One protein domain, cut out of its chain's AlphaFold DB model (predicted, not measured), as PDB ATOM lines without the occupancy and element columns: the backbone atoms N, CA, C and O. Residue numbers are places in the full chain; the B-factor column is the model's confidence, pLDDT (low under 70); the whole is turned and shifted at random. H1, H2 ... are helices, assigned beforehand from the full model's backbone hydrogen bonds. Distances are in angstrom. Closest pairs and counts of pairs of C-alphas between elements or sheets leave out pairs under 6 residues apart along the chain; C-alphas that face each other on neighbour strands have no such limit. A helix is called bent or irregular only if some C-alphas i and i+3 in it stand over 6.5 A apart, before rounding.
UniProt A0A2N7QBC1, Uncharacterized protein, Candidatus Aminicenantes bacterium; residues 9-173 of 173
ATOM      1  N   GLU A   9      23.133 -51.497 -14.171       89.31
ATOM      2  CA  GLU A   9      22.693 -50.190 -14.716       89.31
ATOM      3  C   GLU A   9      21.301 -50.311 -15.352       89.31
ATOM      4  O   GLU A   9      20.512 -49.366 -15.287       89.31
ATOM      5  N   VAL A  10      21.100 -51.499 -15.961       92.06
ATOM      6  CA  VAL A  10      19.746 -51.698 -16.531       92.06
ATOM      7  C   VAL A  10      18.699 -51.680 -15.408       92.06
ATOM      8  O   VAL A  10      17.653 -51.046 -15.559       92.06
ATOM      9  N   LYS A  11      19.029 -52.294 -14.372       94.56
ATOM     10  CA  LYS A  11      18.048 -52.333 -13.259       94.56
ATOM     11  C   LYS A  11      17.914 -50.949 -12.606       94.56
ATOM     12  O   LYS A  11      16.816 -50.572 -12.191       94.56
ATOM     13  N   VAL A  12      19.013 -50.253 -12.528       95.94
ATOM     14  CA  VAL A  12      18.910 -48.867 -12.018       95.94
ATOM     15  C   VAL A  12      18.000 -48.034 -12.923       95.94
ATOM     16  O   VAL A  12      17.116 -47.333 -12.425       95.94
ATOM     17  N   LYS A  13      18.227 -48.197 -14.165       96.00
ATOM     18  CA  LYS A  13      17.406 -47.392 -15.095       96.00
ATOM     19  C   LYS A  13      15.924 -47.772 -14.964       96.00
ATOM     20  O   LYS A  13      15.065 -46.888 -14.943       96.00
ATOM     21  N   SER A  14      15.706 -49.017 -14.862       97.19
ATOM     22  CA  SER A  14      14.303 -49.463 -14.769       97.19
ATOM     23  C   SER A  14      13.658 -48.962 -13.470       97.19
ATOM     24  O   SER A  14      12.504 -48.526 -13.489       97.19
ATOM     25  N   ALA A  15      14.424 -49.048 -12.429       98.00
ATOM     26  CA  ALA A  15      13.853 -48.529 -11.164       98.00
ATOM     27  C   ALA A  15      13.605 -47.021 -11.248       98.00
ATOM     28  O   ALA A  15      12.543 -46.551 -10.831       98.00
ATOM     29  N   HIS A  16      14.569 -46.378 -11.734       98.12
ATOM     30  CA  HIS A  16      14.410 -44.912 -11.856       98.12
ATOM     31  C   HIS A  16      13.184 -44.550 -12.696       98.12
ATOM     32  O   HIS A  16      12.397 -43.693 -12.288       98.12
ATOM     33  N   GLU A  17      13.056 -45.178 -13.818       97.94
ATOM     34  CA  GLU A  17      11.928 -44.830 -14.714       97.94
ATOM     35  C   GLU A  17      10.588 -45.134 -14.031       97.94
ATOM     36  O   GLU A  17       9.681 -44.301 -14.069       97.94
ATOM     37  N   ALA A  18      10.508 -46.303 -13.494       98.38
ATOM     38  CA  ALA A  18       9.229 -46.673 -12.852       98.38
ATOM     39  C   ALA A  18       8.893 -45.719 -11.695       98.38
ATOM     40  O   ALA A  18       7.755 -45.254 -11.594       98.38
ATOM     41  N   LEU A  19       9.913 -45.413 -10.891       98.62
ATOM     42  CA  LEU A  19       9.627 -44.562  -9.708       98.62
ATOM     43  C   LEU A  19       9.340 -43.119 -10.137       98.62
ATOM     44  O   LEU A  19       8.431 -42.489  -9.592       98.62
ATOM     45  N   SER A  20      10.122 -42.636 -11.085       98.12
ATOM     46  CA  SER A  20       9.838 -41.262 -11.562       98.12
ATOM     47  C   SER A  20       8.430 -41.154 -12.152       98.12
ATOM     48  O   SER A  20       7.730 -40.176 -11.882       98.12
ATOM     49  N   GLN A  21       8.073 -42.156 -12.890       98.25
ATOM     50  CA  GLN A  21       6.720 -42.097 -13.491       98.25
ATOM     51  C   GLN A  21       5.639 -42.239 -12.409       98.25
ATOM     52  O   GLN A  21       4.594 -41.592 -12.499       98.25
ATOM     53  N   ALA A  22       5.901 -43.071 -11.489       98.62
ATOM     54  CA  ALA A  22       4.913 -43.195 -10.393       98.62
ATOM     55  C   ALA A  22       4.714 -41.847  -9.689       98.62
ATOM     56  O   ALA A  22       3.575 -41.446  -9.440       98.62
ATOM     57  N   ILE A  23       5.798 -41.203  -9.385       98.50
ATOM     58  CA  ILE A  23       5.711 -39.896  -8.701       98.50
ATOM     59  C   ILE A  23       4.916 -38.906  -9.566       98.50
ATOM     60  O   ILE A  23       4.029 -38.219  -9.052       98.50
ATOM     61  N   ASN A  24       5.295 -38.861 -10.821       98.19
ATOM     62  CA  ASN A  24       4.557 -37.930 -11.692       98.19
ATOM     63  C   ASN A  24       3.055 -38.245 -11.721       98.19
ATOM     64  O   ASN A  24       2.237 -37.327 -11.619       98.19
ATOM     65  N   LEU A  25       2.725 -39.488 -11.768       98.25
ATOM     66  CA  LEU A  25       1.287 -39.835 -11.849       98.25
ATOM     67  C   LEU A  25       0.591 -39.544 -10.515       98.25
ATOM     68  O   LEU A  25      -0.556 -39.089 -10.509       98.25
ATOM     69  N   PHE A  26       1.296 -39.856  -9.426       98.31
ATOM     70  CA  PHE A  26       0.679 -39.467  -8.147       98.31
ATOM     71  C   PHE A  26       0.428 -37.956  -8.096       98.31
ATOM     72  O   PHE A  26      -0.632 -37.529  -7.632       98.31
ATOM     73  N   ARG A  27       1.366 -37.169  -8.570       97.81
ATOM     74  CA  ARG A  27       1.173 -35.701  -8.542       97.81
ATOM     75  C   ARG A  27       0.004 -35.282  -9.436       97.81
ATOM     76  O   ARG A  27      -0.779 -34.412  -9.051       97.81
ATOM     77  N   ILE A  28      -0.017 -35.887 -10.577       96.88
ATOM     78  CA  ILE A  28      -1.149 -35.553 -11.465       96.88
ATOM     79  C   ILE A  28      -2.467 -35.935 -10.775       96.88
ATOM     80  O   ILE A  28      -3.418 -35.151 -10.797       96.88
ATOM     81  N   TYR A  29      -2.455 -37.111 -10.202       97.38
ATOM     82  CA  TYR A  29      -3.708 -37.574  -9.571       97.38
ATOM     83  C   TYR A  29      -4.100 -36.639  -8.419       97.38
ATOM     84  O   TYR A  29      -5.288 -36.368  -8.225       97.38
ATOM     85  N   LEU A  30      -3.125 -36.130  -7.724       96.50
ATOM     86  CA  LEU A  30      -3.428 -35.309  -6.531       96.50
ATOM     87  C   LEU A  30      -3.796 -33.886  -6.948       96.50
ATOM     88  O   LEU A  30      -4.259 -33.103  -6.114       96.50
ATOM     89  N   ASP A  31      -3.630 -33.585  -8.196       95.25
ATOM     90  CA  ASP A  31      -4.132 -32.293  -8.696       95.25
ATOM     91  C   ASP A  31      -5.669 -32.228  -8.637       95.25
ATOM     92  O   ASP A  31      -6.362 -33.192  -8.967       95.25
ATOM     93  N   GLU A  32      -6.213 -31.043  -8.235       88.56
ATOM     94  CA  GLU A  32      -7.673 -30.900  -7.975       88.56
ATOM     95  C   GLU A  32      -8.484 -31.140  -9.252       88.56
ATOM     96  O   GLU A  32      -9.639 -31.563  -9.171       88.56
ATOM     97  N   LYS A  33      -7.862 -30.956 -10.326       92.12
ATOM     98  CA  LYS A  33      -8.589 -31.118 -11.611       92.12
ATOM     99  C   LYS A  33      -8.762 -32.596 -11.970       92.12
ATOM    100  O   LYS A  33      -9.608 -32.931 -12.802       92.12
ATOM    101  N   THR A  34      -8.029 -33.424 -11.327       92.00
ATOM    102  CA  THR A  34      -8.169 -34.860 -11.638       92.00
ATOM    103  C   THR A  34      -9.180 -35.503 -10.671       92.00
ATOM    104  O   THR A  34      -9.085 -35.351  -9.450       92.00
ATOM    105  N   PRO A  35     -10.113 -36.199 -11.292       90.50
ATOM    106  CA  PRO A  35     -11.136 -36.825 -10.441       90.50
ATOM    107  C   PRO A  35     -10.546 -37.960  -9.584       90.50
ATOM    108  O   PRO A  35      -9.555 -38.590  -9.962       90.50
ATOM    109  N   ALA A  36     -11.223 -38.136  -8.470       88.69
ATOM    110  CA  ALA A  36     -10.765 -39.188  -7.527       88.69
ATOM    111  C   ALA A  36     -10.920 -40.584  -8.142       88.69
ATOM    112  O   ALA A  36     -10.261 -41.528  -7.700       88.69
ATOM    113  N   THR A  37     -11.683 -40.784  -9.136       85.69
ATOM    114  CA  THR A  37     -11.839 -42.103  -9.802       85.69
ATOM    115  C   THR A  37     -10.859 -42.236 -10.968       85.69
ATOM    116  O   THR A  37     -11.012 -43.126 -11.807       85.69
ATOM    117  N   GLY A  38      -9.913 -41.306 -10.974       88.69
ATOM    118  CA  GLY A  38      -9.013 -41.297 -12.148       88.69
ATOM    119  C   GLY A  38      -8.106 -42.536 -12.155       88.69
ATOM    120  O   GLY A  38      -7.800 -43.113 -11.109       88.69
ATOM    121  N   ALA A  39      -7.755 -43.048 -13.370       93.56
ATOM    122  CA  ALA A  39      -6.919 -44.260 -13.554       93.56
ATOM    123  C   ALA A  39      -5.472 -43.998 -13.110       93.56
ATOM    124  O   ALA A  39      -4.718 -44.947 -12.879       93.56
ATOM    125  N   GLU A  40      -5.153 -42.730 -12.883       96.19
ATOM    126  CA  GLU A  40      -3.756 -42.365 -12.561       96.19
ATOM    127  C   GLU A  40      -3.343 -42.971 -11.213       96.19
ATOM    128  O   GLU A  40      -2.189 -43.377 -11.052       96.19
ATOM    129  N   TYR A  41      -4.325 -43.066 -10.348       96.31
ATOM    130  CA  TYR A  41      -3.951 -43.621  -9.029       96.31
ATOM    131  C   TYR A  41      -3.467 -45.067  -9.165       96.31
ATOM    132  O   TYR A  41      -2.398 -45.405  -8.650       96.31
ATOM    133  N   TYR A  42      -4.228 -45.869  -9.836       96.69
ATOM    134  CA  TYR A  42      -3.872 -47.308  -9.870       96.69
ATOM    135  C   TYR A  42      -2.627 -47.540 -10.729       96.69
ATOM    136  O   TYR A  42      -1.817 -48.413 -10.410       96.69
ATOM    137  N   ARG A  43      -2.535 -46.705 -11.754       97.69
ATOM    138  CA  ARG A  43      -1.287 -46.846 -12.541       97.69
ATOM    139  C   ARG A  43      -0.060 -46.460 -11.708       97.69
ATOM    140  O   ARG A  43       0.967 -47.137 -11.784       97.69
ATOM    141  N   ALA A  44      -0.214 -45.373 -10.965       97.94
ATOM    142  CA  ALA A  44       0.934 -44.946 -10.131       97.94
ATOM    143  C   ALA A  44       1.266 -46.022  -9.089       97.94
ATOM    144  O   ALA A  44       2.443 -46.325  -8.873       97.94
ATOM    145  N   LYS A  45       0.307 -46.615  -8.514       97.75
ATOM    146  CA  LYS A  45       0.553 -47.676  -7.516       97.75
ATOM    147  C   LYS A  45       1.265 -48.881  -8.142       97.75
ATOM    148  O   LYS A  45       2.180 -49.435  -7.531       97.75
ATOM    149  N   SER A  46       0.748 -49.298  -9.266       98.31
ATOM    150  CA  SER A  46       1.424 -50.419  -9.945       98.31
ATOM    151  C   SER A  46       2.890 -50.090 -10.255       98.31
ATOM    152  O   SER A  46       3.763 -50.933 -10.034       98.31
ATOM    153  N   LEU A  47       3.152 -48.937 -10.742       98.50
ATOM    154  CA  LEU A  47       4.548 -48.563 -11.064       98.50
ATOM    155  C   LEU A  47       5.400 -48.476  -9.792       98.50
ATOM    156  O   LEU A  47       6.584 -48.818  -9.823       98.50
ATOM    157  N   LEU A  48       4.770 -47.930  -8.712       98.50
ATOM    158  CA  LEU A  48       5.540 -47.895  -7.452       98.50
ATOM    159  C   LEU A  48       5.927 -49.318  -7.029       98.50
ATOM    160  O   LEU A  48       7.068 -49.545  -6.618       98.50
ATOM    161  N   LYS A  49       5.007 -50.241  -7.140       98.31
ATOM    162  CA  LYS A  49       5.352 -51.640  -6.821       98.31
ATOM    163  C   LYS A  49       6.479 -52.162  -7.721       98.31
ATOM    164  O   LYS A  49       7.424 -52.777  -7.223       98.31
ATOM    165  N   GLU A  50       6.327 -51.941  -8.989       98.00
ATOM    166  CA  GLU A  50       7.397 -52.361  -9.914       98.00
ATOM    167  C   GLU A  50       8.735 -51.698  -9.563       98.00
ATOM    168  O   GLU A  50       9.770 -52.369  -9.569       98.00
ATOM    169  N   GLY A  51       8.697 -50.406  -9.349       97.94
ATOM    170  CA  GLY A  51       9.945 -49.691  -8.999       97.94
ATOM    171  C   GLY A  51      10.610 -50.299  -7.761       97.94
ATOM    172  O   GLY A  51      11.835 -50.438  -7.725       97.94
ATOM    173  N   ARG A  52       9.833 -50.736  -6.786       98.00
ATOM    174  CA  ARG A  52      10.404 -51.358  -5.572       98.00
ATOM    175  C   ARG A  52      11.109 -52.675  -5.910       98.00
ATOM    176  O   ARG A  52      12.182 -52.952  -5.370       98.00
ATOM    177  N   LEU A  53      10.463 -53.343  -6.756       97.94
ATOM    178  CA  LEU A  53      11.084 -54.635  -7.118       97.94
ATOM    179  C   LEU A  53      12.427 -54.424  -7.822       97.94
ATOM    180  O   LEU A  53      13.397 -55.112  -7.502       97.94
ATOM    181  N   PHE A  54      12.457 -53.493  -8.721       97.38
ATOM    182  CA  PHE A  54      13.745 -53.238  -9.393       97.38
ATOM    183  C   PHE A  54      14.789 -52.713  -8.401       97.38
ATOM    184  O   PHE A  54      15.965 -53.065  -8.508       97.38
ATOM    185  N   PHE A  55      14.314 -51.874  -7.535       97.12
ATOM    186  CA  PHE A  55      15.280 -51.345  -6.550       97.12
ATOM    187  C   PHE A  55      15.865 -52.491  -5.716       97.12
ATOM    188  O   PHE A  55      17.065 -52.491  -5.434       97.12
ATOM    189  N   GLU A  56      15.059 -53.398  -5.312       96.88
ATOM    190  CA  GLU A  56      15.582 -54.561  -4.566       96.88
ATOM    191  C   GLU A  56      16.615 -55.340  -5.391       96.88
ATOM    192  O   GLU A  56      17.626 -55.783  -4.842       96.88
ATOM    193  N   GLU A  57      16.340 -55.451  -6.638       95.44
ATOM    194  CA  GLU A  57      17.319 -56.150  -7.499       95.44
ATOM    195  C   GLU A  57      18.628 -55.358  -7.616       95.44
ATOM    196  O   GLU A  57      19.703 -55.956  -7.681       95.44
ATOM    197  N   VAL A  58      18.465 -54.064  -7.622       94.88
ATOM    198  CA  VAL A  58      19.696 -53.244  -7.654       94.88
ATOM    199  C   VAL A  58      20.520 -53.506  -6.388       94.88
ATOM    200  O   VAL A  58      21.738 -53.675  -6.474       94.88
ATOM    201  N   MET A  59      19.848 -53.556  -5.299       94.44
ATOM    202  CA  MET A  59      20.588 -53.762  -4.037       94.44
ATOM    203  C   MET A  59      21.265 -55.138  -4.031       94.44
ATOM    204  O   MET A  59      22.398 -55.259  -3.562       94.44
ATOM    205  N   LYS A  60      20.555 -56.105  -4.548       92.31
ATOM    206  CA  LYS A  60      21.165 -57.450  -4.631       92.31
ATOM    207  C   LYS A  60      22.433 -57.441  -5.493       92.31
ATOM    208  O   LYS A  60      23.446 -58.019  -5.092       92.31
ATOM    209  N   GLU A  61      22.360 -56.718  -6.563       90.56
ATOM    210  CA  GLU A  61      23.543 -56.683  -7.456       90.56
ATOM    211  C   GLU A  61      24.677 -55.867  -6.823       90.56
ATOM    212  O   GLU A  61      25.844 -56.245  -6.943       90.56
ATOM    213  N   ALA A  62      24.267 -54.827  -6.169       89.81
ATOM    214  CA  ALA A  62      25.315 -53.998  -5.539       89.81
ATOM    215  C   ALA A  62      26.030 -54.791  -4.436       89.81
ATOM    216  O   ALA A  62      27.253 -54.696  -4.308       89.81
ATOM    217  N   LYS A  63      25.296 -55.581  -3.708       88.56
ATOM    218  CA  LYS A  63      25.909 -56.392  -2.641       88.56
ATOM    219  C   LYS A  63      26.869 -57.440  -3.220       88.56
ATOM    220  O   LYS A  63      27.923 -57.696  -2.632       88.56
ATOM    221  N   LYS A  64      26.492 -57.964  -4.344       86.69
ATOM    222  CA  LYS A  64      27.380 -58.951  -4.991       86.69
ATOM    223  C   LYS A  64      28.724 -58.325  -5.381       86.69
ATOM    224  O   LYS A  64      29.763 -58.973  -5.239       86.69
ATOM    225  N   LEU A  65      28.662 -57.011  -5.684       83.62
ATOM    226  CA  LEU A  65      29.890 -56.422  -6.269       83.62
ATOM    227  C   LEU A  65      30.703 -55.703  -5.192       83.62
ATOM    228  O   LEU A  65      31.934 -55.779  -5.201       83.62
ATOM    229  N   LEU A  66      29.925 -55.152  -4.275       82.75
ATOM    230  CA  LEU A  66      30.703 -54.222  -3.423       82.75
ATOM    231  C   LEU A  66      30.670 -54.722  -1.979       82.75
ATOM    232  O   LEU A  66      31.347 -54.154  -1.119       82.75
ATOM    233  N   GLY A  67      29.954 -55.798  -1.759       82.50
ATOM    234  CA  GLY A  67      29.852 -56.318  -0.382       82.50
ATOM    235  C   GLY A  67      30.994 -57.301  -0.090       82.50
ATOM    236  O   GLY A  67      31.880 -57.522  -0.918       82.50
ATOM    237  N   PRO A  68      31.061 -57.748   1.116       84.31
ATOM    238  CA  PRO A  68      32.132 -58.701   1.444       84.31
ATOM    239  C   PRO A  68      32.040 -59.978   0.588       84.31
ATOM    240  O   PRO A  68      30.949 -60.403   0.201       84.31
ATOM    241  N   LEU A  69      33.256 -60.450   0.297       84.94
ATOM    242  CA  LEU A  69      33.273 -61.699  -0.494       84.94
ATOM    243  C   LEU A  69      32.741 -62.869   0.349       84.94
ATOM    244  O   LEU A  69      33.082 -63.012   1.526       84.94
ATOM    245  N   PRO A  70      31.819 -63.615  -0.234       86.25
ATOM    246  CA  PRO A  70      31.352 -64.777   0.529       86.25
ATOM    247  C   PRO A  70      32.497 -65.762   0.831       86.25
ATOM    248  O   PRO A  70      33.474 -65.844   0.082       86.25
ATOM    249  N   PRO A  71      32.392 -66.442   2.012       86.44
ATOM    250  CA  PRO A  71      33.474 -67.335   2.461       86.44
ATOM    251  C   PRO A  71      33.719 -68.478   1.466       86.44
ATOM    252  O   PRO A  71      34.842 -68.982   1.384       86.44
ATOM    253  N   TYR A  72      32.699 -68.668   0.621       86.81
ATOM    254  CA  TYR A  72      32.862 -69.831  -0.293       86.81
ATOM    255  C   TYR A  72      33.181 -69.354  -1.711       86.81
ATOM    256  O   TYR A  72      32.967 -70.090  -2.678       86.81
ATOM    257  N   ALA A  73      33.665 -68.102  -1.801       87.06
ATOM    258  CA  ALA A  73      33.854 -67.539  -3.156       87.06
ATOM    259  C   ALA A  73      35.071 -68.201  -3.820       87.06
ATOM    260  O   ALA A  73      36.127 -68.365  -3.203       87.06
ATOM    261  N   THR A  74      34.843 -68.649  -5.079       90.75
ATOM    262  CA  THR A  74      35.961 -69.254  -5.842       90.75
ATOM    263  C   THR A  74      36.860 -68.157  -6.437       90.75
ATOM    264  O   THR A  74      36.464 -66.994  -6.536       90.75
ATOM    265  N   PRO A  75      38.105 -68.431  -6.730       89.81
ATOM    266  CA  PRO A  75      38.984 -67.449  -7.390       89.81
ATOM    267  C   PRO A  75      38.351 -66.894  -8.674       89.81
ATOM    268  O   PRO A  75      38.530 -65.710  -8.977       89.81
ATOM    269  N   GLU A  76      37.676 -67.731  -9.384       89.12
ATOM    270  CA  GLU A  76      36.987 -67.250 -10.615       89.12
ATOM    271  C   GLU A  76      35.926 -66.195 -10.279       89.12
ATOM    272  O   GLU A  76      35.795 -65.208 -11.008       89.12
ATOM    273  N   TYR A  77      35.223 -66.434  -9.255       87.19
ATOM    274  CA  TYR A  77      34.199 -65.449  -8.842       87.19
ATOM    275  C   TYR A  77      34.859 -64.137  -8.394       87.19
ATOM    276  O   TYR A  77      34.373 -63.058  -8.740       87.19
ATOM    277  N   SER A  78      35.864 -64.233  -7.690       86.44
ATOM    278  CA  SER A  78      36.562 -63.005  -7.250       86.44
ATOM    279  C   SER A  78      37.069 -62.191  -8.444       86.44
ATOM    280  O   SER A  78      36.951 -60.964  -8.442       86.44
ATOM    281  N   GLU A  79      37.643 -62.936  -9.399       88.06
ATOM    282  CA  GLU A  79      38.115 -62.225 -10.608       88.06
ATOM    283  C   GLU A  79      36.950 -61.611 -11.392       88.06
ATOM    284  O   GLU A  79      37.064 -60.481 -11.872       88.06
ATOM    285  N   TRP A  80      35.953 -62.376 -11.545       87.62
ATOM    286  CA  TRP A  80      34.766 -61.827 -12.238       87.62
ATOM    287  C   TRP A  80      34.246 -60.572 -11.525       87.62
ATOM    288  O   TRP A  80      33.937 -59.576 -12.183       87.62
ATOM    289  N   ARG A  81      34.140 -60.675 -10.212       86.94
ATOM    290  CA  ARG A  81      33.638 -59.529  -9.420       86.94
ATOM    291  C   ARG A  81      34.514 -58.290  -9.635       86.94
ATOM    292  O   ARG A  81      33.986 -57.195  -9.834       86.94
ATOM    293  N   GLU A  82      35.760 -58.478  -9.552       84.38
ATOM    294  CA  GLU A  82      36.669 -57.330  -9.731       84.38
ATOM    295  C   GLU A  82      36.558 -56.742 -11.144       84.38
ATOM    296  O   GLU A  82      36.511 -55.520 -11.295       84.38
ATOM    297  N   GLU A  83      36.471 -57.633 -12.097       85.88
ATOM    298  CA  GLU A  83      36.390 -57.128 -13.489       85.88
ATOM    299  C   GLU A  83      35.051 -56.427 -13.745       85.88
ATOM    300  O   GLU A  83      35.020 -55.398 -14.422       85.88
ATOM    301  N   THR A  84      34.044 -56.994 -13.123       82.56
ATOM    302  CA  THR A  84      32.710 -56.401 -13.353       82.56
ATOM    303  C   THR A  84      32.588 -55.077 -12.586       82.56
ATOM    304  O   THR A  84      31.972 -54.136 -13.088       82.56
ATOM    305  N   ALA A  85      33.234 -54.916 -11.498       82.00
ATOM    306  CA  ALA A  85      33.112 -53.702 -10.668       82.00
ATOM    307  C   ALA A  85      33.885 -52.538 -11.302       82.00
ATOM    308  O   ALA A  85      33.586 -51.375 -11.022       82.00
ATOM    309  N   LYS A  86      34.803 -52.927 -12.194       80.88
ATOM    310  CA  LYS A  86      35.631 -51.837 -12.770       80.88
ATOM    311  C   LYS A  86      34.761 -50.842 -13.544       80.88
ATOM    312  O   LYS A  86      35.036 -49.641 -13.515       80.88
ATOM    313  N   GLY A  87      33.734 -51.345 -14.085       74.44
ATOM    314  CA  GLY A  87      32.839 -50.449 -14.858       74.44
ATOM    315  C   GLY A  87      31.968 -49.580 -13.945       74.44
ATOM    316  O   GLY A  87      31.562 -48.489 -14.351       74.44
ATOM    317  N   LEU A  88      31.806 -49.959 -12.755       77.38
ATOM    318  CA  LEU A  88      30.909 -49.227 -11.832       77.38
ATOM    319  C   LEU A  88      31.715 -48.394 -10.833       77.38
ATOM    320  O   LEU A  88      31.157 -47.517 -10.172       77.38
ATOM    321  N   LYS A  89      33.031 -48.731 -10.799       77.69
ATOM    322  CA  LYS A  89      33.883 -47.963  -9.874       77.69
ATOM    323  C   LYS A  89      34.418 -46.712 -10.586       77.69
ATOM    324  O   LYS A  89      34.611 -46.707 -11.804       77.69
ATOM    325  N   LEU A  90      34.427 -45.712  -9.720       67.81
ATOM    326  CA  LEU A  90      35.116 -44.530 -10.292       67.81
ATOM    327  C   LEU A  90      36.638 -44.707 -10.231       67.81
ATOM    328  O   LEU A  90      37.190 -45.165  -9.228       67.81
ATOM    329  N   ILE A  91      37.239 -44.788 -11.414       68.12
ATOM    330  CA  ILE A  91      38.712 -44.936 -11.375       68.12
ATOM    331  C   ILE A  91      39.325 -43.653 -10.790       68.12
ATOM    332  O   ILE A  91      39.171 -42.561 -11.340       68.12
ATOM    333  N   VAL A  92      39.836 -43.873  -9.479       63.81
ATOM    334  CA  VAL A  92      40.372 -42.615  -8.907       63.81
ATOM    335  C   VAL A  92      41.841 -42.850  -8.535       63.81
ATOM    336  O   VAL A  92      42.219 -43.925  -8.065       63.81
ATOM    337  N   GLU A  93      42.685 -41.996  -9.095       64.94
ATOM    338  CA  GLU A  93      44.108 -42.063  -8.692       64.94
ATOM    339  C   GLU A  93      44.265 -41.811  -7.184       64.94
ATOM    340  O   GLU A  93      43.357 -41.298  -6.526       64.94
ATOM    341  N   ASP A  94      45.215 -42.454  -6.533       61.53
ATOM    342  CA  ASP A  94      45.545 -42.455  -5.091       61.53
ATOM    343  C   ASP A  94      45.597 -41.030  -4.528       61.53
ATOM    344  O   ASP A  94      45.193 -40.811  -3.384       61.53
ATOM    345  N   LYS A  95      45.324 -39.862  -5.381       67.25
ATOM    346  CA  LYS A  95      45.285 -38.478  -4.848       67.25
ATOM    347  C   LYS A  95      44.177 -37.682  -5.541       67.25
ATOM    348  O   LYS A  95      44.307 -36.472  -5.740       67.25
ATOM    349  N   ALA A  96      43.123 -38.296  -5.842       73.69
ATOM    350  CA  ALA A  96      42.067 -37.571  -6.588       73.69
ATOM    351  C   ALA A  96      41.343 -36.596  -5.647       73.69
ATOM    352  O   ALA A  96      41.116 -36.889  -4.472       73.69
ATOM    353  N   THR A  97      41.150 -35.309  -6.113       83.44
ATOM    354  CA  THR A  97      40.495 -34.220  -5.353       83.44
ATOM    355  C   THR A  97      38.980 -34.213  -5.611       83.44
ATOM    356  O   THR A  97      38.477 -34.948  -6.463       83.44
ATOM    357  N   TYR A  98      38.327 -33.517  -4.757       85.81
ATOM    358  CA  TYR A  98      36.870 -33.317  -4.949       85.81
ATOM    359  C   TYR A  98      36.559 -32.880  -6.384       85.81
ATOM    360  O   TYR A  98      35.625 -33.404  -6.995       85.81
ATOM    361  N   ASP A  99      37.336 -31.950  -6.885       88.06
ATOM    362  CA  ASP A  99      37.059 -31.459  -8.256       88.06
ATOM    363  C   ASP A  99      37.256 -32.572  -9.293       88.06
ATOM    364  O   ASP A  99      36.523 -32.624 -10.283       88.06
ATOM    365  N   ASP A 100      38.202 -33.438  -8.981       87.06
ATOM    366  CA  ASP A 100      38.384 -34.574  -9.916       87.06
ATOM    367  C   ASP A 100      37.149 -35.482  -9.932       87.06
ATOM    368  O   ASP A 100      36.699 -35.884 -11.008       87.06
ATOM    369  N   PHE A 101      36.596 -35.686  -8.800       86.00
ATOM    370  CA  PHE A 101      35.405 -36.560  -8.732       86.00
ATOM    371  C   PHE A 101      34.184 -35.858  -9.337       86.00
ATOM    372  O   PHE A 101      33.403 -36.495 -10.047       86.00
ATOM    373  N   LYS A 102      34.149 -34.650  -9.008       89.81
ATOM    374  CA  LYS A 102      33.012 -33.900  -9.594       89.81
ATOM    375  C   LYS A 102      33.043 -33.957 -11.122       89.81
ATOM    376  O   LYS A 102      32.018 -34.248 -11.742       89.81
ATOM    377  N   ASN A 103      34.200 -33.630 -11.708       88.81
ATOM    378  CA  ASN A 103      34.272 -33.639 -13.185       88.81
ATOM    379  C   ASN A 103      33.973 -35.030 -13.751       88.81
ATOM    380  O   ASN A 103      33.291 -35.139 -14.772       88.81
ATOM    381  N   ARG A 104      34.357 -35.978 -13.052       87.50
ATOM    382  CA  ARG A 104      34.100 -37.342 -13.571       87.50
ATOM    383  C   ARG A 104      32.610 -37.690 -13.474       87.50
ATOM    384  O   ARG A 104      32.061 -38.292 -14.399       87.50
ATOM    385  N   LEU A 105      32.093 -37.318 -12.389       89.25
ATOM    386  CA  LEU A 105      30.656 -37.637 -12.255       89.25
ATOM    387  C   LEU A 105      29.828 -36.868 -13.288       89.25
ATOM    388  O   LEU A 105      28.904 -37.436 -13.876       89.25
ATOM    389  N   LEU A 106      30.240 -35.656 -13.509       90.44
ATOM    390  CA  LEU A 106      29.418 -34.838 -14.428       90.44
ATOM    391  C   LEU A 106      29.656 -35.259 -15.877       90.44
ATOM    392  O   LEU A 106      28.832 -34.964 -16.744       90.44
ATOM    393  N   SER A 107      30.727 -35.940 -16.105       89.69
ATOM    394  CA  SER A 107      30.984 -36.382 -17.496       89.69
ATOM    395  C   SER A 107      30.475 -37.808 -17.716       89.69
ATOM    396  O   SER A 107      30.564 -38.329 -18.831       89.69
ATOM    397  N   ASP A 108      29.944 -38.324 -16.678       89.50
ATOM    398  CA  ASP A 108      29.453 -39.709 -16.822       89.50
ATOM    399  C   ASP A 108      28.067 -39.700 -17.489       89.50
ATOM    400  O   ASP A 108      27.115 -39.107 -16.979       89.50
ATOM    401  N   SER A 109      27.996 -40.406 -18.638       88.50
ATOM    402  CA  SER A 109      26.763 -40.326 -19.459       88.50
ATOM    403  C   SER A 109      25.583 -41.007 -18.750       88.50
ATOM    404  O   SER A 109      24.441 -40.571 -18.907       88.50
ATOM    405  N   PHE A 110      25.897 -41.974 -18.017       89.88
ATOM    406  CA  PHE A 110      24.786 -42.667 -17.327       89.88
ATOM    407  C   PHE A 110      24.259 -41.818 -16.162       89.88
ATOM    408  O   PHE A 110      23.046 -41.652 -16.029       89.88
ATOM    409  N   LEU A 111      25.088 -41.231 -15.379       91.06
ATOM    410  CA  LEU A 111      24.648 -40.437 -14.211       91.06
ATOM    411  C   LEU A 111      23.921 -39.166 -14.657       91.06
ATOM    412  O   LEU A 111      22.935 -38.776 -14.031       91.06
ATOM    413  N   THR A 112      24.359 -38.630 -15.740       91.44
ATOM    414  CA  THR A 112      23.740 -37.342 -16.147       91.44
ATOM    415  C   THR A 112      22.333 -37.585 -16.696       91.44
ATOM    416  O   THR A 112      21.557 -36.637 -16.829       91.44
ATOM    417  N   LYS A 113      22.013 -38.802 -16.950       92.00
ATOM    418  CA  LYS A 113      20.614 -39.086 -17.354       92.00
ATOM    419  C   LYS A 113      19.709 -39.234 -16.127       92.00
ATOM    420  O   LYS A 113      18.490 -39.098 -16.245       92.00
ATOM    421  N   LEU A 114      20.333 -39.462 -15.048       93.19
ATOM    422  CA  LEU A 114      19.481 -39.737 -13.868       93.19
ATOM    423  C   LEU A 114      19.482 -38.548 -12.911       93.19
ATOM    424  O   LEU A 114      18.590 -38.440 -12.066       93.19
ATOM    425  N   PHE A 115      20.421 -37.717 -13.050       93.56
ATOM    426  CA  PHE A 115      20.548 -36.574 -12.123       93.56
ATOM    427  C   PHE A 115      20.636 -35.282 -12.939       93.56
ATOM    428  O   PHE A 115      21.115 -35.276 -14.076       93.56
ATOM    429  N   SER A 116      20.137 -34.258 -12.265       91.56
ATOM    430  CA  SER A 116      20.628 -32.950 -12.754       91.56
ATOM    431  C   SER A 116      22.039 -32.647 -12.229       91.56
ATOM    432  O   SER A 116      22.516 -33.278 -11.284       91.56
ATOM    433  N   ALA A 117      22.657 -31.667 -12.918       90.62
ATOM    434  CA  ALA A 117      24.029 -31.317 -12.479       90.62
ATOM    435  C   ALA A 117      24.032 -30.828 -11.019       90.62
ATOM    436  O   ALA A 117      24.928 -31.192 -10.252       90.62
ATOM    437  N   GLU A 118      23.066 -30.076 -10.728       91.44
ATOM    438  CA  GLU A 118      23.005 -29.541  -9.340       91.44
ATOM    439  C   GLU A 118      22.808 -30.677  -8.327       91.44
ATOM    440  O   GLU A 118      23.440 -30.668  -7.268       91.44
ATOM    441  N   GLU A 119      21.987 -31.617  -8.720       91.75
ATOM    442  CA  GLU A 119      21.767 -32.764  -7.808       91.75
ATOM    443  C   GLU A 119      23.050 -33.589  -7.632       91.75
ATOM    444  O   GLU A 119      23.362 -34.003  -6.514       91.75
ATOM    445  N   LEU A 120      23.667 -33.789  -8.694       91.50
ATOM    446  CA  LEU A 120      24.896 -34.606  -8.605       91.50
ATOM    447  C   LEU A 120      25.943 -33.915  -7.726       91.50
ATOM    448  O   LEU A 120      26.590 -34.580  -6.912       91.50
ATOM    449  N   GLU A 121      26.003 -32.673  -7.859       91.19
ATOM    450  CA  GLU A 121      26.988 -31.961  -7.016       91.19
ATOM    451  C   GLU A 121      26.572 -32.016  -5.539       91.19
ATOM    452  O   GLU A 121      27.430 -32.179  -4.669       91.19
ATOM    453  N   ALA A 122      25.335 -31.785  -5.335       90.12
ATOM    454  CA  ALA A 122      24.879 -31.871  -3.936       90.12
ATOM    455  C   ALA A 122      25.159 -33.259  -3.343       90.12
ATOM    456  O   ALA A 122      25.622 -33.355  -2.203       90.12
ATOM    457  N   TYR A 123      24.899 -34.257  -4.156       88.75
ATOM    458  CA  TYR A 123      25.170 -35.626  -3.658       88.75
ATOM    459  C   TYR A 123      26.669 -35.841  -3.424       88.75
ATOM    460  O   TYR A 123      27.052 -36.444  -2.417       88.75
ATOM    461  N   LEU A 124      27.432 -35.365  -4.368       88.75
ATOM    462  CA  LEU A 124      28.886 -35.546  -4.191       88.75
ATOM    463  C   LEU A 124      29.355 -34.861  -2.901       88.75
ATOM    464  O   LEU A 124      30.140 -35.445  -2.151       88.75
ATOM    465  N   HIS A 125      28.863 -33.723  -2.711       88.06
ATOM    466  CA  HIS A 125      29.300 -33.008  -1.494       88.06
ATOM    467  C   HIS A 125      28.908 -33.788  -0.241       88.06
ATOM    468  O   HIS A 125      29.717 -33.906   0.683       88.06
ATOM    469  N   LYS A 126      27.718 -34.277  -0.183       85.00
ATOM    470  CA  LYS A 126      27.233 -35.026   0.992       85.00
ATOM    471  C   LYS A 126      28.047 -36.308   1.215       85.00
ATOM    472  O   LYS A 126      28.465 -36.575   2.343       85.00
ATOM    473  N   TYR A 127      28.361 -36.987   0.139       80.62
ATOM    474  CA  TYR A 127      28.942 -38.336   0.328       80.62
ATOM    475  C   TYR A 127      30.472 -38.250   0.346       80.62
ATOM    476  O   TYR A 127      31.128 -39.105   0.944       80.62
ATOM    477  N   PHE A 128      30.963 -37.248  -0.354       80.75
ATOM    478  CA  PHE A 128      32.429 -37.070  -0.310       80.75
ATOM    479  C   PHE A 128      32.872 -36.778   1.127       80.75
ATOM    480  O   PHE A 128      33.854 -37.360   1.593       80.75
ATOM    481  N   GLU A 129      32.160 -35.972   1.846       76.12
ATOM    482  CA  GLU A 129      32.556 -35.621   3.226       76.12
ATOM    483  C   GLU A 129      32.330 -36.804   4.174       76.12
ATOM    484  O   GLU A 129      33.159 -37.048   5.054       76.12
ATOM    485  N   GLN A 130      31.218 -37.468   3.986       73.56
ATOM    486  CA  GLN A 130      30.921 -38.633   4.852       73.56
ATOM    487  C   GLN A 130      31.951 -39.752   4.654       73.56
ATOM    488  O   GLN A 130      32.342 -40.401   5.627       73.56
ATOM    489  N   GLN A 131      32.520 -39.845   3.520       72.19
ATOM    490  CA  GLN A 131      33.424 -40.973   3.186       72.19
ATOM    491  C   GLN A 131      34.867 -40.641   3.580       72.19
ATOM    492  O   GLN A 131      35.622 -41.541   3.954       72.19
ATOM    493  N   ARG A 132      35.192 -39.368   3.493       69.69
ATOM    494  CA  ARG A 132      36.514 -38.998   4.039       69.69
ATOM    495  C   ARG A 132      36.578 -39.265   5.546       69.69
ATOM    496  O   ARG A 132      37.626 -39.670   6.053       69.69
ATOM    497  N   LYS A 133      35.413 -39.162   6.191       69.56
ATOM    498  CA  LYS A 133      35.393 -39.342   7.663       69.56
ATOM    499  C   LYS A 133      35.172 -40.813   8.023       69.56
ATOM    500  O   LYS A 133      35.592 -41.248   9.097       69.56
ATOM    501  N   GLY A 134      34.690 -41.594   7.067       65.25
ATOM    502  CA  GLY A 134      34.373 -43.024   7.273       65.25
ATOM    503  C   GLY A 134      35.398 -43.917   6.564       65.25
ATOM    504  O   GLY A 134      36.396 -43.443   6.016       65.25
ATOM    505  N   LYS A 135      35.386 -45.398   6.825       64.75
ATOM    506  CA  LYS A 135      36.270 -46.449   6.255       64.75
ATOM    507  C   LYS A 135      35.761 -46.884   4.878       64.75
ATOM    508  O   LYS A 135      36.136 -47.949   4.384       64.75
ATOM    509  N   ARG A 136      34.871 -46.109   4.172       73.06
ATOM    510  CA  ARG A 136      34.382 -46.639   2.876       73.06
ATOM    511  C   ARG A 136      35.262 -46.122   1.731       73.06
ATOM    512  O   ARG A 136      35.813 -45.022   1.797       73.06
ATOM    513  N   LYS A 137      35.326 -47.000   0.614       77.62
ATOM    514  CA  LYS A 137      36.240 -46.664  -0.506       77.62
ATOM    515  C   LYS A 137      35.560 -45.684  -1.473       77.62
ATOM    516  O   LYS A 137      34.411 -45.875  -1.876       77.62
ATOM    517  N   LEU A 138      36.260 -44.612  -1.845       78.31
ATOM    518  CA  LEU A 138      35.725 -43.566  -2.751       78.31
ATOM    519  C   LEU A 138      35.477 -44.138  -4.152       78.31
ATOM    520  O   LEU A 138      34.642 -43.610  -4.890       78.31
ATOM    521  N   GLU A 139      36.086 -45.171  -4.426       78.75
ATOM    522  CA  GLU A 139      35.897 -45.784  -5.765       78.75
ATOM    523  C   GLU A 139      34.467 -46.308  -5.936       78.75
ATOM    524  O   GLU A 139      34.017 -46.503  -7.067       78.75
ATOM    525  N   ASN A 140      33.799 -46.483  -4.821       85.19
ATOM    526  CA  ASN A 140      32.413 -47.005  -4.937       85.19
ATOM    527  C   ASN A 140      31.382 -45.877  -4.887       85.19
ATOM    528  O   ASN A 140      30.189 -46.138  -4.720       85.19
ATOM    529  N   LEU A 141      31.801 -44.681  -5.040       85.38
ATOM    530  CA  LEU A 141      30.920 -43.504  -4.903       85.38
ATOM    531  C   LEU A 141      29.807 -43.523  -5.950       85.38
ATOM    532  O   LEU A 141      28.661 -43.198  -5.632       85.38
ATOM    533  N   LYS A 142      30.133 -43.921  -7.156       87.81
ATOM    534  CA  LYS A 142      29.085 -43.927  -8.205       87.81
ATOM    535  C   LYS A 142      27.917 -44.836  -7.799       87.81
ATOM    536  O   LYS A 142      26.759 -44.431  -7.915       87.81
ATOM    537  N   CYS A 143      28.226 -46.022  -7.420       88.75
ATOM    538  CA  CYS A 143      27.160 -46.961  -7.008       88.75
ATOM    539  C   CYS A 143      26.340 -46.381  -5.847       88.75
ATOM    540  O   CYS A 143      25.111 -46.466  -5.867       88.75
ATOM    541  N   ARG A 144      26.896 -45.818  -5.009       87.50
ATOM    542  CA  ARG A 144      26.155 -45.259  -3.856       87.50
ATOM    543  C   ARG A 144      25.248 -44.103  -4.289       87.50
ATOM    544  O   ARG A 144      24.135 -43.974  -3.775       87.50
ATOM    545  N   LEU A 145      25.845 -43.308  -5.135       90.69
ATOM    546  CA  LEU A 145      24.989 -42.202  -5.615       90.69
ATOM    547  C   LEU A 145      23.741 -42.739  -6.320       90.69
ATOM    548  O   LEU A 145      22.647 -42.209  -6.114       90.69
ATOM    549  N   LEU A 146      23.943 -43.748  -7.068       93.31
ATOM    550  CA  LEU A 146      22.775 -44.308  -7.787       93.31
ATOM    551  C   LEU A 146      21.752 -44.868  -6.799       93.31
ATOM    552  O   LEU A 146      20.554 -44.621  -6.954       93.31
ATOM    553  N   ILE A 147      22.265 -45.558  -5.808       93.62
ATOM    554  CA  ILE A 147      21.334 -46.138  -4.822       93.62
ATOM    555  C   ILE A 147      20.646 -45.007  -4.042       93.62
ATOM    556  O   ILE A 147      19.440 -45.075  -3.799       93.62
ATOM    557  N   ALA A 148      21.407 -44.062  -3.675       93.25
ATOM    558  CA  ALA A 148      20.801 -42.923  -2.960       93.25
ATOM    559  C   ALA A 148      19.705 -42.252  -3.798       93.25
ATOM    560  O   ALA A 148      18.649 -41.911  -3.261       93.25
ATOM    561  N   ARG A 149      20.008 -42.058  -4.992       95.19
ATOM    562  CA  ARG A 149      18.970 -41.431  -5.845       95.19
ATOM    563  C   ARG A 149      17.706 -42.293  -5.888       95.19
ATOM    564  O   ARG A 149      16.599 -41.763  -5.766       95.19
ATOM    565  N   LEU A 150      17.808 -43.527  -6.112       97.25
ATOM    566  CA  LEU A 150      16.606 -44.386  -6.158       97.25
ATOM    567  C   LEU A 150      15.879 -44.366  -4.811       97.25
ATOM    568  O   LEU A 150      14.646 -44.366  -4.780       97.25
ATOM    569  N   ASN A 151      16.641 -44.380  -3.754       96.62
ATOM    570  CA  ASN A 151      15.987 -44.297  -2.437       96.62
ATOM    571  C   ASN A 151      15.182 -42.999  -2.285       96.62
ATOM    572  O   ASN A 151      14.084 -43.024  -1.727       96.62
ATOM    573  N   ASP A 152      15.802 -41.894  -2.741       96.19
ATOM    574  CA  ASP A 152      15.047 -40.627  -2.679       96.19
ATOM    575  C   ASP A 152      13.733 -40.721  -3.464       96.19
ATOM    576  O   ASP A 152      12.696 -40.266  -2.975       96.19
ATOM    577  N   LEU A 153      13.818 -41.272  -4.604       97.81
ATOM    578  CA  LEU A 153      12.579 -41.379  -5.405       97.81
ATOM    579  C   LEU A 153      11.568 -42.302  -4.715       97.81
ATOM    580  O   LEU A 153      10.372 -42.000  -4.707       97.81
ATOM    581  N   LEU A 154      12.077 -43.346  -4.222       98.00
ATOM    582  CA  LEU A 154      11.158 -44.267  -3.527       98.00
ATOM    583  C   LEU A 154      10.493 -43.557  -2.343       98.00
ATOM    584  O   LEU A 154       9.281 -43.683  -2.156       98.00
ATOM    585  N   ASP A 155      11.323 -42.920  -1.568       97.94
ATOM    586  CA  ASP A 155      10.745 -42.184  -0.424       97.94
ATOM    587  C   ASP A 155       9.699 -41.161  -0.885       97.94
ATOM    588  O   ASP A 155       8.647 -41.036  -0.254       97.94
ATOM    589  N   GLN A 156      10.073 -40.450  -1.860       97.94
ATOM    590  CA  GLN A 156       9.093 -39.478  -2.390       97.94
ATOM    591  C   GLN A 156       7.785 -40.164  -2.800       97.94
ATOM    592  O   GLN A 156       6.705 -39.666  -2.472       97.94
ATOM    593  N   ALA A 157       7.877 -41.179  -3.602       97.81
ATOM    594  CA  ALA A 157       6.642 -41.860  -4.053       97.81
ATOM    595  C   ALA A 157       5.858 -42.394  -2.847       97.81
ATOM    596  O   ALA A 157       4.631 -42.279  -2.814       97.81
ATOM    597  N   GLU A 158       6.575 -42.920  -1.846       97.06
ATOM    598  CA  GLU A 158       5.884 -43.493  -0.672       97.06
ATOM    599  C   GLU A 158       5.217 -42.383   0.147       97.06
ATOM    600  O   GLU A 158       4.196 -42.628   0.794       97.06
ATOM    601  N   ASN A 159       5.782 -41.252   0.067       97.88
ATOM    602  CA  ASN A 159       5.145 -40.133   0.786       97.88
ATOM    603  C   ASN A 159       3.893 -39.629   0.061       97.88
ATOM    604  O   ASN A 159       2.988 -39.093   0.703       97.88
ATOM    605  N   LEU A 160       3.887 -39.780  -1.216       98.00
ATOM    606  CA  LEU A 160       2.702 -39.325  -1.979       98.00
ATOM    607  C   LEU A 160       1.558 -40.336  -1.863       98.00
ATOM    608  O   LEU A 160       0.389 -39.951  -1.944       98.00
ATOM    609  N   LEU A 161       1.823 -41.537  -1.622       97.62
ATOM    610  CA  LEU A 161       0.812 -42.611  -1.639       97.62
ATOM    611  C   LEU A 161      -0.280 -42.355  -0.591       97.62
ATOM    612  O   LEU A 161      -1.467 -42.440  -0.912       97.62
ATOM    613  N   PRO A 162       0.101 -42.039   0.622       97.50
ATOM    614  CA  PRO A 162      -0.984 -41.835   1.598       97.50
ATOM    615  C   PRO A 162      -1.868 -40.636   1.220       97.50
ATOM    616  O   PRO A 162      -3.073 -40.662   1.486       97.50
ATOM    617  N   GLU A 163      -1.268 -39.593   0.679       96.50
ATOM    618  CA  GLU A 163      -2.100 -38.458   0.208       96.50
ATOM    619  C   GLU A 163      -3.063 -38.894  -0.902       96.50
ATOM    620  O   GLU A 163      -4.221 -38.469  -0.908       96.50
ATOM    621  N   ALA A 164      -2.587 -39.631  -1.800       95.81
ATOM    622  CA  ALA A 164      -3.455 -40.112  -2.904       95.81
ATOM    623  C   ALA A 164      -4.557 -41.027  -2.366       95.81
ATOM    624  O   ALA A 164      -5.690 -40.972  -2.850       95.81
ATOM    625  N   GLN A 165      -4.231 -41.832  -1.345       95.19
ATOM    626  CA  GLN A 165      -5.241 -42.735  -0.757       95.19
ATOM    627  C   GLN A 165      -6.345 -41.925  -0.067       95.19
ATOM    628  O   GLN A 165      -7.517 -42.298  -0.145       95.19
ATOM    629  N   LYS A 166      -5.923 -40.906   0.578       95.25
ATOM    630  CA  LYS A 166      -6.919 -40.026   1.222       95.25
ATOM    631  C   LYS A 166      -7.886 -39.423   0.194       95.25
ATOM    632  O   LYS A 166      -9.090 -39.359   0.453       95.25
ATOM    633  N   LYS A 167      -7.358 -38.882  -0.836       94.44
ATOM    634  CA  LYS A 167      -8.243 -38.354  -1.895       94.44
ATOM    635  C   LYS A 167      -9.210 -39.428  -2.409       94.44
ATOM    636  O   LYS A 167     -10.388 -39.138  -2.623       94.44
ATOM    637  N   LEU A 168      -8.776 -40.651  -2.665       93.25
ATOM    638  CA  LEU A 168      -9.661 -41.731  -3.153       93.25
ATOM    639  C   LEU A 168     -10.752 -42.041  -2.123       93.25
ATOM    640  O   LEU A 168     -11.916 -42.203  -2.495       93.25
ATOM    641  N   GLN A 169     -10.327 -42.083  -0.835       91.50
ATOM    642  CA  GLN A 169     -11.300 -42.448   0.216       91.50
ATOM    643  C   GLN A 169     -12.358 -41.348   0.373       91.50
ATOM    644  O   GLN A 169     -13.516 -41.651   0.662       91.50
ATOM    645  N   SER A 170     -11.993 -40.101   0.275       89.19
ATOM    646  CA  SER A 170     -12.953 -38.984   0.382       89.19
ATOM    647  C   SER A 170     -13.984 -39.011  -0.750       89.19
ATOM    648  O   SER A 170     -15.077 -38.462  -0.596       89.19
ATOM    649  N   SER A 171     -13.707 -39.607  -1.832       84.50
ATOM    650  CA  SER A 171     -14.657 -39.664  -2.967       84.50
ATOM    651  C   SER A 171     -15.682 -40.785  -2.780       84.50
ATOM    652  O   SER A 171     -16.741 -40.760  -3.412       84.50
ATOM    653  N   ILE A 172     -15.328 -41.745  -1.902       73.69
ATOM    654  CA  ILE A 172     -16.201 -42.919  -1.682       73.69
ATOM    655  C   ILE A 172     -17.202 -42.604  -0.565       73.69
ATOM    656  O   ILE A 172     -18.313 -43.139  -0.567       73.69
ATOM    657  N   PHE A 173     -17.036 -41.378   0.023       54.75
ATOM    658  CA  PHE A 173     -18.077 -40.981   0.999       54.75
ATOM    659  C   PHE A 173     -18.792 -39.720   0.517       54.75
ATOM    660  O   PHE A 173     -19.964 -39.520   0.842       54.75
TER     661      PHE A 173
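AT A GLANCE: This is residues 9 to 173 of the 173 residues of an uncharacterized protein of Candidatus Aminicenantes bacterium (UniProt A0A2N7QBC1). Three long helices, H7, H2 and H1, make an up-and-down bundle that gives the model its length; at the end where H2 ends and H7 begins, H3 sits at the last residues of H2, and a small group of H4, H5 and H6 lies at the early part of H7, with H6 packed on it. Residues 71 to 76, of which 75 and 76 belong to H3, stick out. The printed part has 165 residues with seven named helices, H1 to H7 in chain order, and no named strand; the class is all helix. It is loose, with a radius of gyration of the C-alphas of 19.2 A, and elongated, spanning 62 by 39 by 27 A.

IN THESE COORDINATES: Find C-alpha 138 at (35.725, -43.566, -2.751); from there H7, residues 138 to 172, runs 51.9 A to C-alpha 172 at (-16.201, -42.919, -1.682). It has a kink of 29 degrees near residue 145 and is irregular, with C-alphas 139 and 142 7.5 A apart. H2, residues 40 to 66, covers 37.6 A. H1, residues 9 to 30, begins at C-alpha 9 at (22.693, -50.190, -14.716) and covers 31.2 A. Look next for H3 at residues 75 to 86, H4 at 98 to 107, H5 at 109 to 114, and H6 at 117 to 133, which covers 24.5 A.

HOW THE PARTS SIT: Start at Ala 157 of H7: its C-alpha is 5.1 A from that of Ile 23, the closest pair of H7 and H1, which touch and run the same way at a shallow tilt of 28 degrees. The same C-alpha is 7.0 A from that of Leu 48, the closest in H2, which touches H7 and runs the opposite way at a shallow tilt of 22 degrees. H1 and H2 form a helical hairpin, closest at the C-alphas of Ala 22 and Ala 44, 4.4 A. H2 touches H3 with residues 64 to 66 alone, at a steep tilt of 56 degrees; the C-alphas of Leu 65 and Arg 81 are closest, 5.8 A. H7 touches H6 with residues 138 to 145 alone, closest at the C-alphas of Leu 145 and Tyr 123, 6.9 A. H6 touches H4, closest at the C-alphas of Ala 117 and Leu 106, 6.7 A. H4 and H5 only just touch, only at the corner, with 3 pairs of C-alphas within 8 A; the closest are those of Leu 106 and Thr 112, 6.4 A. H3 and H4 are apart. Every O i to N i+4 pair is within hydrogen-bond range in H1, H2, H3, H4 and H6; H7 has 27 of 31, and H5 has 0 of 2, with 2 of 3 O i to N i+3 pairs within range.

THE WHOLE: The C-alphas of Asp 94 and Phe 173, the two farthest apart, are 63.9 A apart. The printed part has no cut, and the link from H3 to H4, 11 residues, is long. Mean pLDDT of the printed part is 89.1; look for values under 70 at residues 90 to 95, 132 to 135 and 173.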